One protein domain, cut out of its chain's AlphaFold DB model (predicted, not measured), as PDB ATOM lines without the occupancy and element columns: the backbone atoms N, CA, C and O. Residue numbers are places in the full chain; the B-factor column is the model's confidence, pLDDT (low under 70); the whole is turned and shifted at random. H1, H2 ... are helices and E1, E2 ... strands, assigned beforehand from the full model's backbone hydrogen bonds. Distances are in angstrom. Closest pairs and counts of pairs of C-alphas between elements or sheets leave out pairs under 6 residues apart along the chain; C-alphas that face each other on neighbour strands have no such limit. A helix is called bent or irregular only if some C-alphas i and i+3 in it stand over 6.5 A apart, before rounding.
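What this domain is: This is residues 2 to 84 of the 334 residues of an uncharacterized protein of Aegilops tauschii subsp. strangulata (UniProt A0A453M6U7). What is the picture? With little regular structure, a small antiparallel sheet, E2-E1-E3, stands among loops; H2 grazes it, and residues 2 to 10 stick out. What else? The printed part has 83 residues, mixed class, with H1, E1, E2, H2, E3, H3 in order. It is only just compact, close to loose, with radius of gyration of the C-alphas 14.2 A and spans 40 by 36 by 30 A.

Where its parts are: Which strands? E1 is residues 22 to 25, E2 28 to 31, E3 72 to 75. Which helices? H1 is 9 to 16, from C-alpha 9 at (89.149, 84.091, 30.835); H2 is 56 to 63; irregular H3, with C-alphas 81 and 84 7.3 A apart, is 80 to 84, ending at C-alpha 84 (101.939, 93.717, 47.972).

How they stand to each other: Which strands pair? E1 and E2 form a hairpin, N 23 and O 30 being 2.8 A apart; E1 and E3 are antiparallel, N 73 and O 24 2.8 A apart. E2, H2, E3 form a split strand-helix-strand unit, two same-way strands with E1 between them, its crossover left-handed. And the helices? H2 only grazes the sheet with residues 56 to 59; H1 and H3 are not on it. H2 has every O i to N i+4 pair within hydrogen-bond range, H1 1 of 4 and H3 0 of 1, beside O i to N i+3 counts of 4 of 5 and 1 of 2.

The domain as a whole: Which link is long? E2 to H2, with 24 residues, is. Any cut or low confidence? The printed part has no cut; residues 2 to 9 and 65 to 67 have pLDDT under 70.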
ATOM      1  N   GLY A   2      88.318  89.434  17.076       43.22
ATOM      2  CA  GLY A   2      88.824  88.423  18.017       43.22
ATOM      3  C   GLY A   2      90.317  88.510  18.327       43.22
ATOM      4  O   GLY A   2      91.013  87.520  18.191       43.22
ATOM      5  N   TYR A   3      90.831  89.680  18.717       54.84
ATOM      6  CA  TYR A   3      92.262  89.832  19.043       54.84
ATOM      7  C   TYR A   3      92.536  89.804  20.557       54.84
ATOM      8  O   TYR A   3      93.529  89.249  21.019       54.84
ATOM      9  N   ILE A   4      91.631  90.373  21.361       54.59
ATOM     10  CA  ILE A   4      91.774  90.528  22.815       54.59
ATOM     11  C   ILE A   4      90.531  89.932  23.483       54.59
ATOM     12  O   ILE A   4      89.412  90.238  23.086       54.59
ATOM     13  N   GLY A   5      90.722  89.075  24.493       54.16
ATOM     14  CA  GLY A   5      89.616  88.470  25.251       54.16
ATOM     15  C   GLY A   5      88.997  87.198  24.647       54.16
ATOM     16  O   GLY A   5      88.009  86.714  25.188       54.16
ATOM     17  N   GLU A   6      89.608  86.616  23.607       53.25
ATOM     18  CA  GLU A   6      89.133  85.457  22.815       53.25
ATOM     19  C   GLU A   6      88.629  84.248  23.633       53.25
ATOM     20  O   GLU A   6      87.767  83.506  23.181       53.25
ATOM     21  N   LYS A   7      89.126  84.050  24.860       55.91
ATOM     22  CA  LYS A   7      88.780  82.893  25.706       55.91
ATOM     23  C   LYS A   7      87.782  83.190  26.832       55.91
ATOM     24  O   LYS A   7      87.524  82.305  27.641       55.91
ATOM     25  N   GLY A   8      87.307  84.430  26.999       57.19
ATOM     26  CA  GLY A   8      86.443  84.805  28.137       57.19
ATOM     27  C   GLY A   8      87.084  84.645  29.533       57.19
ATOM     28  O   GLY A   8      86.451  84.920  30.548       57.19
ATOM     29  N   ILE A   9      88.356  84.232  29.603       63.69
ATOM     30  CA  ILE A   9      89.149  84.091  30.835       63.69
ATOM     31  C   ILE A   9      89.626  85.434  31.389       63.69
ATOM     32  O   ILE A   9      90.008  85.510  32.550       63.69
ATOM     33  N   GLY A  10      89.620  86.481  30.556       74.12
ATOM     34  CA  GLY A  10      90.251  87.760  30.874       74.12
ATOM     35  C   GLY A  10      89.686  88.385  32.143       74.12
ATOM     36  O   GLY A  10      90.454  88.794  32.998       74.12
ATOM     37  N   PHE A  11      88.361  88.388  32.304       83.56
ATOM     38  CA  PHE A  11      87.753  88.886  33.536       83.56
ATOM     39  C   PHE A  11      87.877  87.887  34.692       83.56
ATOM     40  O   PHE A  11      88.065  88.299  35.826       83.56
ATOM     41  N   LYS A  12      87.846  86.571  34.438       84.12
ATOM     42  CA  LYS A  12      87.956  85.556  35.505       84.12
ATOM     43  C   LYS A  12      89.286  85.618  36.267       84.12
ATOM     44  O   LYS A  12      89.346  85.166  37.405       84.12
ATOM     45  N   SER A  13      90.340  86.193  35.686       87.56
ATOM     46  CA  SER A  13      91.627  86.365  36.372       87.56
ATOM     47  C   SER A  13      91.541  87.262  37.612       87.56
ATOM     48  O   SER A  13      92.358  87.101  38.516       87.56
ATOM     49  N   VAL A  14      90.530  88.138  37.724       91.25
ATOM     50  CA  VAL A  14      90.339  88.974  38.925       91.25
ATOM     51  C   VAL A  14      90.143  88.130  40.187       91.25
ATOM     52  O   VAL A  14      90.508  88.567  41.276       91.25
ATOM     53  N   PHE A  15      89.655  86.889  40.049       92.44
ATOM     54  CA  PHE A  15      89.473  85.973  41.176       92.44
ATOM     55  C   PHE A  15      90.780  85.459  41.791       92.44
ATOM     56  O   PHE A  15      90.804  85.008  42.941       92.44
ATOM     57  N   LEU A  16      91.898  85.597  41.073       91.44
ATOM     58  CA  LEU A  16      93.231  85.330  41.620       91.44
ATOM     59  C   LEU A  16      93.603  86.321  42.728       91.44
ATOM     60  O   LEU A  16      94.416  85.986  43.592       91.44
ATOM     61  N   ILE A  17      93.017  87.523  42.703       94.38
ATOM     62  CA  ILE A  17      93.342  88.614  43.626       94.38
ATOM     63  C   ILE A  17      92.160  89.082  44.472       94.38
ATOM     64  O   ILE A  17      92.396  89.739  45.473       94.38
ATOM     65  N   SER A  18      90.917  88.737  44.127       95.56
ATOM     66  CA  SER A  18      89.716  89.141  44.866       95.56
ATOM     67  C   SER A  18      88.667  88.034  44.866       95.56
ATOM     68  O   SER A  18      88.342  87.495  43.819       95.56
ATOM     69  N   SER A  19      88.088  87.694  46.015       94.44
ATOM     70  CA  SER A  19      86.996  86.704  46.075       94.44
ATOM     71  C   SER A  19      85.636  87.274  45.652       94.44
ATOM     72  O   SER A  19      84.717  86.510  45.348       94.44
ATOM     73  N   GLN A  20      85.498  88.604  45.653       93.88
ATOM     74  CA  GLN A  20      84.232  89.311  45.459       93.88
ATOM     75  C   GLN A  20      84.417  90.577  44.605       93.88
ATOM     76  O   GLN A  20      84.361  91.689  45.131       93.88
ATOM     77  N   PRO A  21      84.674  90.457  43.292       95.31
ATOM     78  CA  PRO A  21      84.756  91.613  42.406       95.31
ATOM     79  C   PRO A  21      83.381  92.282  42.250       95.31
ATOM     80  O   PRO A  21      82.380  91.608  42.004       95.31
ATOM     81  N   HIS A  22      83.343  93.610  42.351       95.31
ATOM     82  CA  HIS A  22      82.139  94.423  42.157       95.31
ATOM     83  C   HIS A  22      82.264  95.258  40.879       95.31
ATOM     84  O   HIS A  22      83.344  95.764  40.566       95.31
ATOM     85  N   ILE A  23      81.162  95.431  40.154       94.81
ATOM     86  CA  ILE A  23      81.073  96.219  38.925       94.81
ATOM     87  C   ILE A  23      79.927  97.216  39.062       94.81
ATOM     88  O   ILE A  23      78.771  96.836  39.254       94.81
ATOM     89  N   PHE A  24      80.259  98.490  38.887       93.75
ATOM     90  CA  PHE A  24      79.317  99.596  38.804       93.75
ATOM     91  C   PHE A  24      79.399 100.180  37.402       93.75
ATOM     92  O   PHE A  24      80.455 100.670  37.003       93.75
ATOM     93  N   SER A  25      78.320 100.112  36.627       92.62
ATOM     94  CA  SER A  25      78.318 100.645  35.264       92.62
ATOM     95  C   SER A  25      76.927 101.085  34.844       92.62
ATOM     96  O   SER A  25      76.006 100.276  34.821       92.62
ATOM     97  N   ASN A  26      76.772 102.368  34.515       89.00
ATOM     98  CA  ASN A  26      75.539 102.931  33.954       89.00
ATOM     99  C   ASN A  26      74.233 102.484  34.665       89.00
ATOM    100  O   ASN A  26      73.278 102.057  34.021       89.00
ATOM    101  N   GLY A  27      74.211 102.532  36.002       87.12
ATOM    102  CA  GLY A  27      73.055 102.144  36.824       87.12
ATOM    103  C   GLY A  27      73.022 100.677  37.269       87.12
ATOM    104  O   GLY A  27      72.268 100.351  38.180       87.12
ATOM    105  N   TYR A  28      73.863  99.807  36.707       91.31
ATOM    106  CA  TYR A  28      74.069  98.454  37.225       91.31
ATOM    107  C   TYR A  28      75.054  98.475  38.394       91.31
ATOM    108  O   TYR A  28      76.104  99.112  38.300       91.31
ATOM    109  N   GLN A  29      74.731  97.742  39.461       94.56
ATOM    110  CA  GLN A  29      75.603  97.502  40.612       94.56
ATOM    111  C   GLN A  29      75.556  96.019  40.974       94.56
ATOM    112  O   GLN A  29      74.671  95.544  41.684       94.56
ATOM    113  N   ILE A  30      76.499  95.266  40.423       95.12
ATOM    114  CA  ILE A  30      76.561  93.818  40.597       95.12
ATOM    115  C   ILE A  30      77.893  93.417  41.209       95.12
ATOM    116  O   ILE A  30      78.899  94.109  41.060       95.12
ATOM    117  N   LYS A  31      77.915  92.269  41.864       94.81
ATOM    118  CA  LYS A  31      79.136  91.587  42.279       94.81
ATOM    119  C   LYS A  31      79.098  90.144  41.812       94.81
ATOM    120  O   LYS A  31      78.026  89.583  41.602       94.81
ATOM    121  N   PHE A  32      80.270  89.548  41.689       94.19
ATOM    122  CA  PHE A  32      80.399  88.104  41.558       94.19
ATOM    123  C   PHE A  32      81.044  87.544  42.818       94.19
ATOM    124  O   PHE A  32      81.727  88.263  43.545       94.19
ATOM    125  N   ASN A  33      80.844  86.256  43.066       91.75
ATOM    126  CA  ASN A  33      81.386  85.583  44.235       91.75
ATOM    127  C   ASN A  33      82.091  84.298  43.817       91.75
ATOM    128  O   ASN A  33      81.568  83.531  43.014       91.75
ATOM    129  N   GLU A  34      83.278  84.059  44.363       90.88
ATOM    130  CA  GLU A  34      83.992  82.789  44.214       90.88
ATOM    131  C   GLU A  34      83.198  81.619  44.826       90.88
ATOM    132  O   GLU A  34      83.173  80.520  44.269       90.88
ATOM    133  N   LYS A  35      82.489  81.860  45.938       90.69
ATOM    134  CA  LYS A  35      81.628  80.846  46.555       90.69
ATOM    135  C   LYS A  35      80.367  80.612  45.711       90.69
ATOM    136  O   LYS A  35      79.810  81.580  45.193       90.69
ATOM    137  N   PRO A  36      79.883  79.360  45.610       89.38
ATOM    138  CA  PRO A  36      78.645  79.059  44.908       89.38
ATOM    139  C   PRO A  36      77.447  79.827  45.469       89.38
ATOM    140  O   PRO A  36      77.254  79.891  46.686       89.38
ATOM    141  N   CYS A  37      76.626  80.367  44.572       87.12
ATOM    142  CA  CYS A  37      75.327  80.928  44.922       87.12
ATOM    143  C   CYS A  37      74.430  79.824  45.528       87.12
ATOM    144  O   CYS A  37      74.345  78.745  44.936       87.12
ATOM    145  N   PRO A  38      73.726  80.063  46.652       87.19
ATOM    146  CA  PRO A  38      72.862  79.058  47.283       87.19
ATOM    147  C   PRO A  38      71.725  78.534  46.392       87.19
ATOM    148  O   PRO A  38      71.275  77.409  46.577       87.19
ATOM    149  N   GLU A  39      71.262  79.336  45.433       88.19
ATOM    150  CA  GLU A  39      70.085  79.031  44.607       88.19
ATOM    151  C   GLU A  39      70.404  78.079  43.451       88.19
ATOM    152  O   GLU A  39      69.596  77.222  43.101       88.19
ATOM    153  N   CYS A  40      71.587  78.223  42.851       87.94
ATOM    154  CA  CYS A  40      71.986  77.462  41.665       87.94
ATOM    155  C   CYS A  40      73.275  76.652  41.850       87.94
ATOM    156  O   CYS A  40      73.647  75.900  40.954       87.94
ATOM    157  N   ASN A  41      73.948  76.776  43.000       87.56
ATOM    158  CA  ASN A  41      75.216  76.118  43.329       87.56
ATOM    159  C   ASN A  41      76.336  76.381  42.300       87.56
ATOM    160  O   ASN A  41      77.187  75.530  42.040       87.56
ATOM    161  N   ILE A  42      76.345  77.586  41.718       87.19
ATOM    162  CA  ILE A  42      77.341  78.042  40.741       87.19
ATOM    163  C   ILE A  42      78.056  79.281  41.292       87.19
ATOM    164  O   ILE A  42      77.412  80.212  41.770       87.19
ATOM    165  N   GLY A  43      79.391  79.292  41.233       86.31
ATOM    166  CA  GLY A  43      80.241  80.435  41.597       86.31
ATOM    167  C   GLY A  43      80.840  81.137  40.373       86.31
ATOM    168  O   GLY A  43      80.679  80.690  39.236       86.31
ATOM    169  N   TYR A  44      81.568  82.226  40.608       86.38
ATOM    170  CA  TYR A  44      82.326  83.059  39.658       86.38
ATOM    171  C   TYR A  44      81.521  83.811  38.590       86.38
ATOM    172  O   TYR A  44      81.961  84.867  38.139       86.38
ATOM    173  N   ILE A  45      80.386  83.271  38.147       86.12
ATOM    174  CA  ILE A  45      79.650  83.758  36.969       86.12
ATOM    175  C   ILE A  45      78.236  84.247  37.275       86.12
ATOM    176  O   ILE A  45      77.601  84.818  36.394       86.12
ATOM    177  N   VAL A  46      77.740  84.024  38.493       89.94
ATOM    178  CA  VAL A  46      76.399  84.456  38.905       89.94
ATOM    179  C   VAL A  46      76.484  85.900  39.399       89.94
ATOM    180  O   VAL A  46      77.192  86.144  40.380       89.94
ATOM    181  N   PRO A  47      75.831  86.865  38.725       92.56
ATOM    182  CA  PRO A  47      75.800  88.239  39.196       92.56
ATOM    183  C   PRO A  47      74.811  88.368  40.358       92.56
ATOM    184  O   PRO A  47      73.646  88.000  40.242       92.56
ATOM    185  N   GLU A  48      75.268  88.943  41.462       92.94
ATOM    186  CA  GLU A  48      74.445  89.298  42.617       92.94
ATOM    187  C   GLU A  48      74.308  90.821  42.682       92.94
ATOM    188  O   GLU A  48      75.300  91.540  42.540       92.94
ATOM    189  N   TRP A  49      73.099  91.335  42.911       94.12
ATOM    190  CA  TRP A  49      72.901  92.775  43.079       94.12
ATOM    191  C   TRP A  49      73.529  93.269  44.389       94.12
ATOM    192  O   TRP A  49      73.469  92.602  45.423       94.12
ATOM    193  N   VAL A  50      74.151  94.447  44.354       92.69
ATOM    194  CA  VAL A  50      74.797  95.055  45.525       92.69
ATOM    195  C   VAL A  50      73.833  96.055  46.148       92.69
ATOM    196  O   VAL A  50      73.575  97.095  45.558       92.69
ATOM    197  N   GLU A  51      73.301  95.773  47.337       87.88
ATOM    198  CA  GLU A  51      72.371  96.692  48.021       87.88
ATOM    199  C   GLU A  51      73.053  97.639  49.018       87.88
ATOM    200  O   GLU A  51      72.542  98.723  49.281       87.88
ATOM    201  N   SER A  52      74.195  97.239  49.587       82.19
ATOM    202  CA  SER A  52      74.781  97.910  50.752       82.19
ATOM    203  C   SER A  52      76.157  98.522  50.487       82.19
ATOM    204  O   SER A  52      76.259  99.736  50.315       82.19
ATOM    205  N   ARG A  53      77.227  97.719  50.499       82.00
ATOM    206  CA  ARG A  53      78.615  98.195  50.364       82.00
ATOM    207  C   ARG A  53      79.428  97.340  49.380       82.00
ATOM    208  O   ARG A  53      79.251  96.124  49.385       82.00
ATOM    209  N   PRO A  54      80.359  97.946  48.615       86.69
ATOM    210  CA  PRO A  54      80.545  99.391  48.465       86.69
ATOM    211  C   PRO A  54      79.338 100.028  47.758       86.69
ATOM    212  O   PRO A  54      78.744  99.442  46.861       86.69
ATOM    213  N   SER A  55      78.957 101.224  48.191       86.50
ATOM    214  CA  SER A  55      77.914 102.046  47.579       86.50
ATOM    215  C   SER A  55      78.526 103.053  46.603       86.50
ATOM    216  O   SER A  55      79.723 103.349  46.648       86.50
ATOM    217  N   LEU A  56      77.698 103.672  45.757       83.31
ATOM    218  CA  LEU A  56      78.144 104.785  44.910       83.31
ATOM    219  C   LEU A  56      78.725 105.950  45.729       83.31
ATOM    220  O   LEU A  56      79.594 106.664  45.234       83.31
ATOM    221  N   SER A  57      78.270 106.147  46.970       85.44
ATOM    222  CA  SER A  57      78.809 107.167  47.875       85.44
ATOM    223  C   SER A  57      80.231 106.832  48.325       85.44
ATOM    224  O   SER A  57      81.086 107.715  48.298       85.44
ATOM    225  N   ASP A  58      80.501 105.562  48.652       86.50
ATOM    226  CA  ASP A  58      81.848 105.095  49.008       86.50
ATOM    227  C   ASP A  58      82.817 105.302  47.828       86.50
ATOM    228  O   ASP A  58      83.925 105.806  47.996       86.50
ATOM    229  N   ILE A  59      82.369 105.010  46.600       85.56
ATOM    230  CA  ILE A  59      83.169 105.229  45.383       85.56
ATOM    231  C   ILE A  59      83.422 106.728  45.152       85.56
ATOM    232  O   ILE A  59      84.551 107.124  44.861       85.56
ATOM    233  N   LYS A  60      82.406 107.590  45.311       84.25
ATOM    234  CA  LYS A  60      82.573 109.054  45.181       84.25
ATOM    235  C   LYS A  60      83.587 109.615  46.167       84.25
ATOM    236  O   LYS A  60      84.315 110.539  45.813       84.25
ATOM    237  N   GLN A  61      83.651 109.069  47.379       82.81
ATOM    238  CA  GLN A  61      84.624 109.499  48.375       82.81
ATOM    239  C   GLN A  61      86.067 109.252  47.907       82.81
ATOM    240  O   GLN A  61      86.910 110.122  48.099       82.81
ATOM    241  N   ILE A  62      86.324 108.128  47.226       79.19
ATOM    242  CA  ILE A  62      87.648 107.773  46.685       79.19
ATOM    243  C   ILE A  62      88.055 108.707  45.534       79.19
ATOM    244  O   ILE A  62      89.189 109.173  45.478       79.19
ATOM    245  N   TYR A  63      87.137 109.008  44.609       74.69
ATOM    246  CA  TYR A  63      87.432 109.893  43.469       74.69
ATOM    247  C   TYR A  63      87.450 111.388  43.836       74.69
ATOM    248  O   TYR A  63      87.967 112.201  43.067       74.69
ATOM    249  N   GLY A  64      86.902 111.751  44.998       71.00
ATOM    250  CA  GLY A  64      86.699 113.128  45.428       71.00
ATOM    251  C   GLY A  64      85.377 113.716  44.921       71.00
ATOM    252  O   GLY A  64      84.913 113.437  43.817       71.00
ATOM    253  N   SER A  65      84.776 114.586  45.734       59.25
ATOM    254  CA  SER A  65      83.438 115.167  45.525       59.25
ATOM    255  C   SER A  65      83.302 116.074  44.294       59.25
ATOM    256  O   SER A  65      82.184 116.388  43.893       59.25
ATOM    257  N   THR A  66      84.411 116.481  43.677       57.75
ATOM    258  CA  THR A  66      84.441 117.385  42.516       57.75
ATOM    259  C   THR A  66      84.614 116.670  41.176       57.75
ATOM    260  O   THR A  66      84.549 117.322  40.133       57.75
ATOM    261  N   ARG A  67      84.828 115.345  41.162       67.19
ATOM    262  CA  ARG A  67      85.074 114.583  39.929       67.19
ATOM    263  C   ARG A  67      83.837 113.811  39.478       67.19
ATOM    264  O   ARG A  67      83.137 113.188  40.272       67.19
ATOM    265  N   VAL A  68      83.592 113.826  38.168       76.81
ATOM    266  CA  VAL A  68      82.596 112.953  37.534       76.81
ATOM    267  C   VAL A  68      83.083 111.511  37.665       76.81
ATOM    268  O   VAL A  68      84.227 111.209  37.323       76.81
ATOM    269  N   LEU A  69      82.224 110.625  38.175       79.62
ATOM    270  CA  LEU A  69      82.543 109.203  38.254       79.62
ATOM    271  C   LEU A  69      82.754 108.619  36.848       79.62
ATOM    272  O   LEU A  69      82.019 108.980  35.925       79.62
ATOM    273  N   PRO A  70      83.695 107.675  36.679       85.50
ATOM    274  CA  PRO A  70      83.808 106.917  35.441       85.50
ATOM    275  C   PRO A  70      82.494 106.207  35.091       85.50
ATOM    276  O   PRO A  70      81.773 105.748  35.975       85.50
ATOM    277  N   THR A  71      82.218 106.044  33.793       89.50
ATOM    278  CA  THR A  71      81.047 105.289  33.304       89.50
ATOM    279  C   THR A  71      81.011 103.860  33.846       89.50
ATOM    280  O   THR A  71      79.931 103.332  34.100       89.50
ATOM    281  N   THR A  72      82.188 103.259  34.031       92.31
ATOM    282  CA  THR A  72      82.371 101.920  34.588       92.31
ATOM    283  C   THR A  72      83.451 101.960  35.661       92.31
ATOM    284  O   THR A  72      84.567 102.406  35.399       92.31
ATOM    285  N   CYS A  73      83.135 101.456  36.850       92.19
ATOM    286  CA  CYS A  73      84.054 101.274  37.965       92.19
ATOM    287  C   CYS A  73      84.063  99.795  38.367       92.19
ATOM    288  O   CYS A  73      83.005  99.178  38.507       92.19
ATOM    289  N   ILE A  74      85.256  99.229  38.544       94.06
ATOM    290  CA  ILE A  74      85.442  97.864  39.038       94.06
ATOM    291  C   ILE A  74      86.145  97.972  40.385       94.06
ATOM    292  O   ILE A  74      87.250  98.509  40.462       94.06
ATOM    293  N   VAL A  75      85.509  97.462  41.436       93.44
ATOM    294  CA  VAL A  75      86.078  97.433  42.786       93.44
ATOM    295  C   VAL A  75      86.504  96.005  43.091       93.44
ATOM    296  O   VAL A  75      85.696  95.079  43.026       93.44
ATOM    297  N   LEU A  76      87.781  95.830  43.425       94.69
ATOM    298  CA  LEU A  76      88.380  94.534  43.732       94.69
ATOM    299  C   LEU A  76      88.862  94.532  45.189       94.69
ATOM    300  O   LEU A  76      89.986  94.961  45.445       94.69
ATOM    301  N   PRO A  77      88.045  94.069  46.154       93.75
ATOM    302  CA  PRO A  77      88.517  93.789  47.506       93.75
ATOM    303  C   PRO A  77      89.625  92.737  47.439       93.75
ATOM    304  O   PRO A  77      89.356  91.577  47.109       93.75
ATOM    305  N   LEU A  78      90.872  93.155  47.648       94.75
ATOM    306  CA  LEU A  78      92.024  92.280  47.466       94.75
ATOM    307  C   LEU A  78      92.113  91.249  48.596       94.75
ATOM    308  O   LEU A  78      91.816  91.560  49.745       94.75
ATOM    309  N   LYS A  79      92.557  90.034  48.269       94.69
ATOM    310  CA  LYS A  79      93.012  89.050  49.259       94.69
ATOM    311  C   LYS A  79      94.268  89.605  49.944       94.69
ATOM    312  O   LYS A  79      95.138  90.146  49.252       94.69
ATOM    313  N   ASP A  80      94.367  89.484  51.266       93.38
ATOM    314  CA  ASP A  80      95.413  90.139  52.068       93.38
ATOM    315  C   ASP A  80      96.828  89.798  51.571       93.38
ATOM    316  O   ASP A  80      97.680  90.674  51.412       93.38
ATOM    317  N   GLU A  81      97.060  88.536  51.206       94.88
ATOM    318  CA  GLU A  81      98.342  88.043  50.703       94.88
ATOM    319  C   GLU A  81      98.707  88.545  49.292       94.88
ATOM    320  O   GLU A  81      99.835  88.349  48.831       94.88
ATOM    321  N   LYS A  82      97.771  89.183  48.577       94.25
ATOM    322  CA  LYS A  82      97.962  89.667  47.199       94.25
ATOM    323  C   LYS A  82      98.232  91.164  47.109       94.25
ATOM    324  O   LYS A  82      98.716  91.605  46.067       94.25
ATOM    325  N   VAL A  83      97.984  91.933  48.170       91.25
ATOM    326  CA  VAL A  83      98.101  93.404  48.158       91.25
ATOM    327  C   VAL A  83      99.488  93.858  47.696       91.25
ATOM    328  O   VAL A  83      99.597  94.632  46.746       91.25
ATOM    329  N   THR A  84     100.555  93.340  48.310       90.94
ATOM    330  CA  THR A  84     101.939  93.717  47.972       90.94
ATOM    331  C   THR A  84     102.304  93.352  46.533       90.94
ATOM    332  O   THR A  84     102.911  94.157  45.831       90.94
TER     333      THR A  84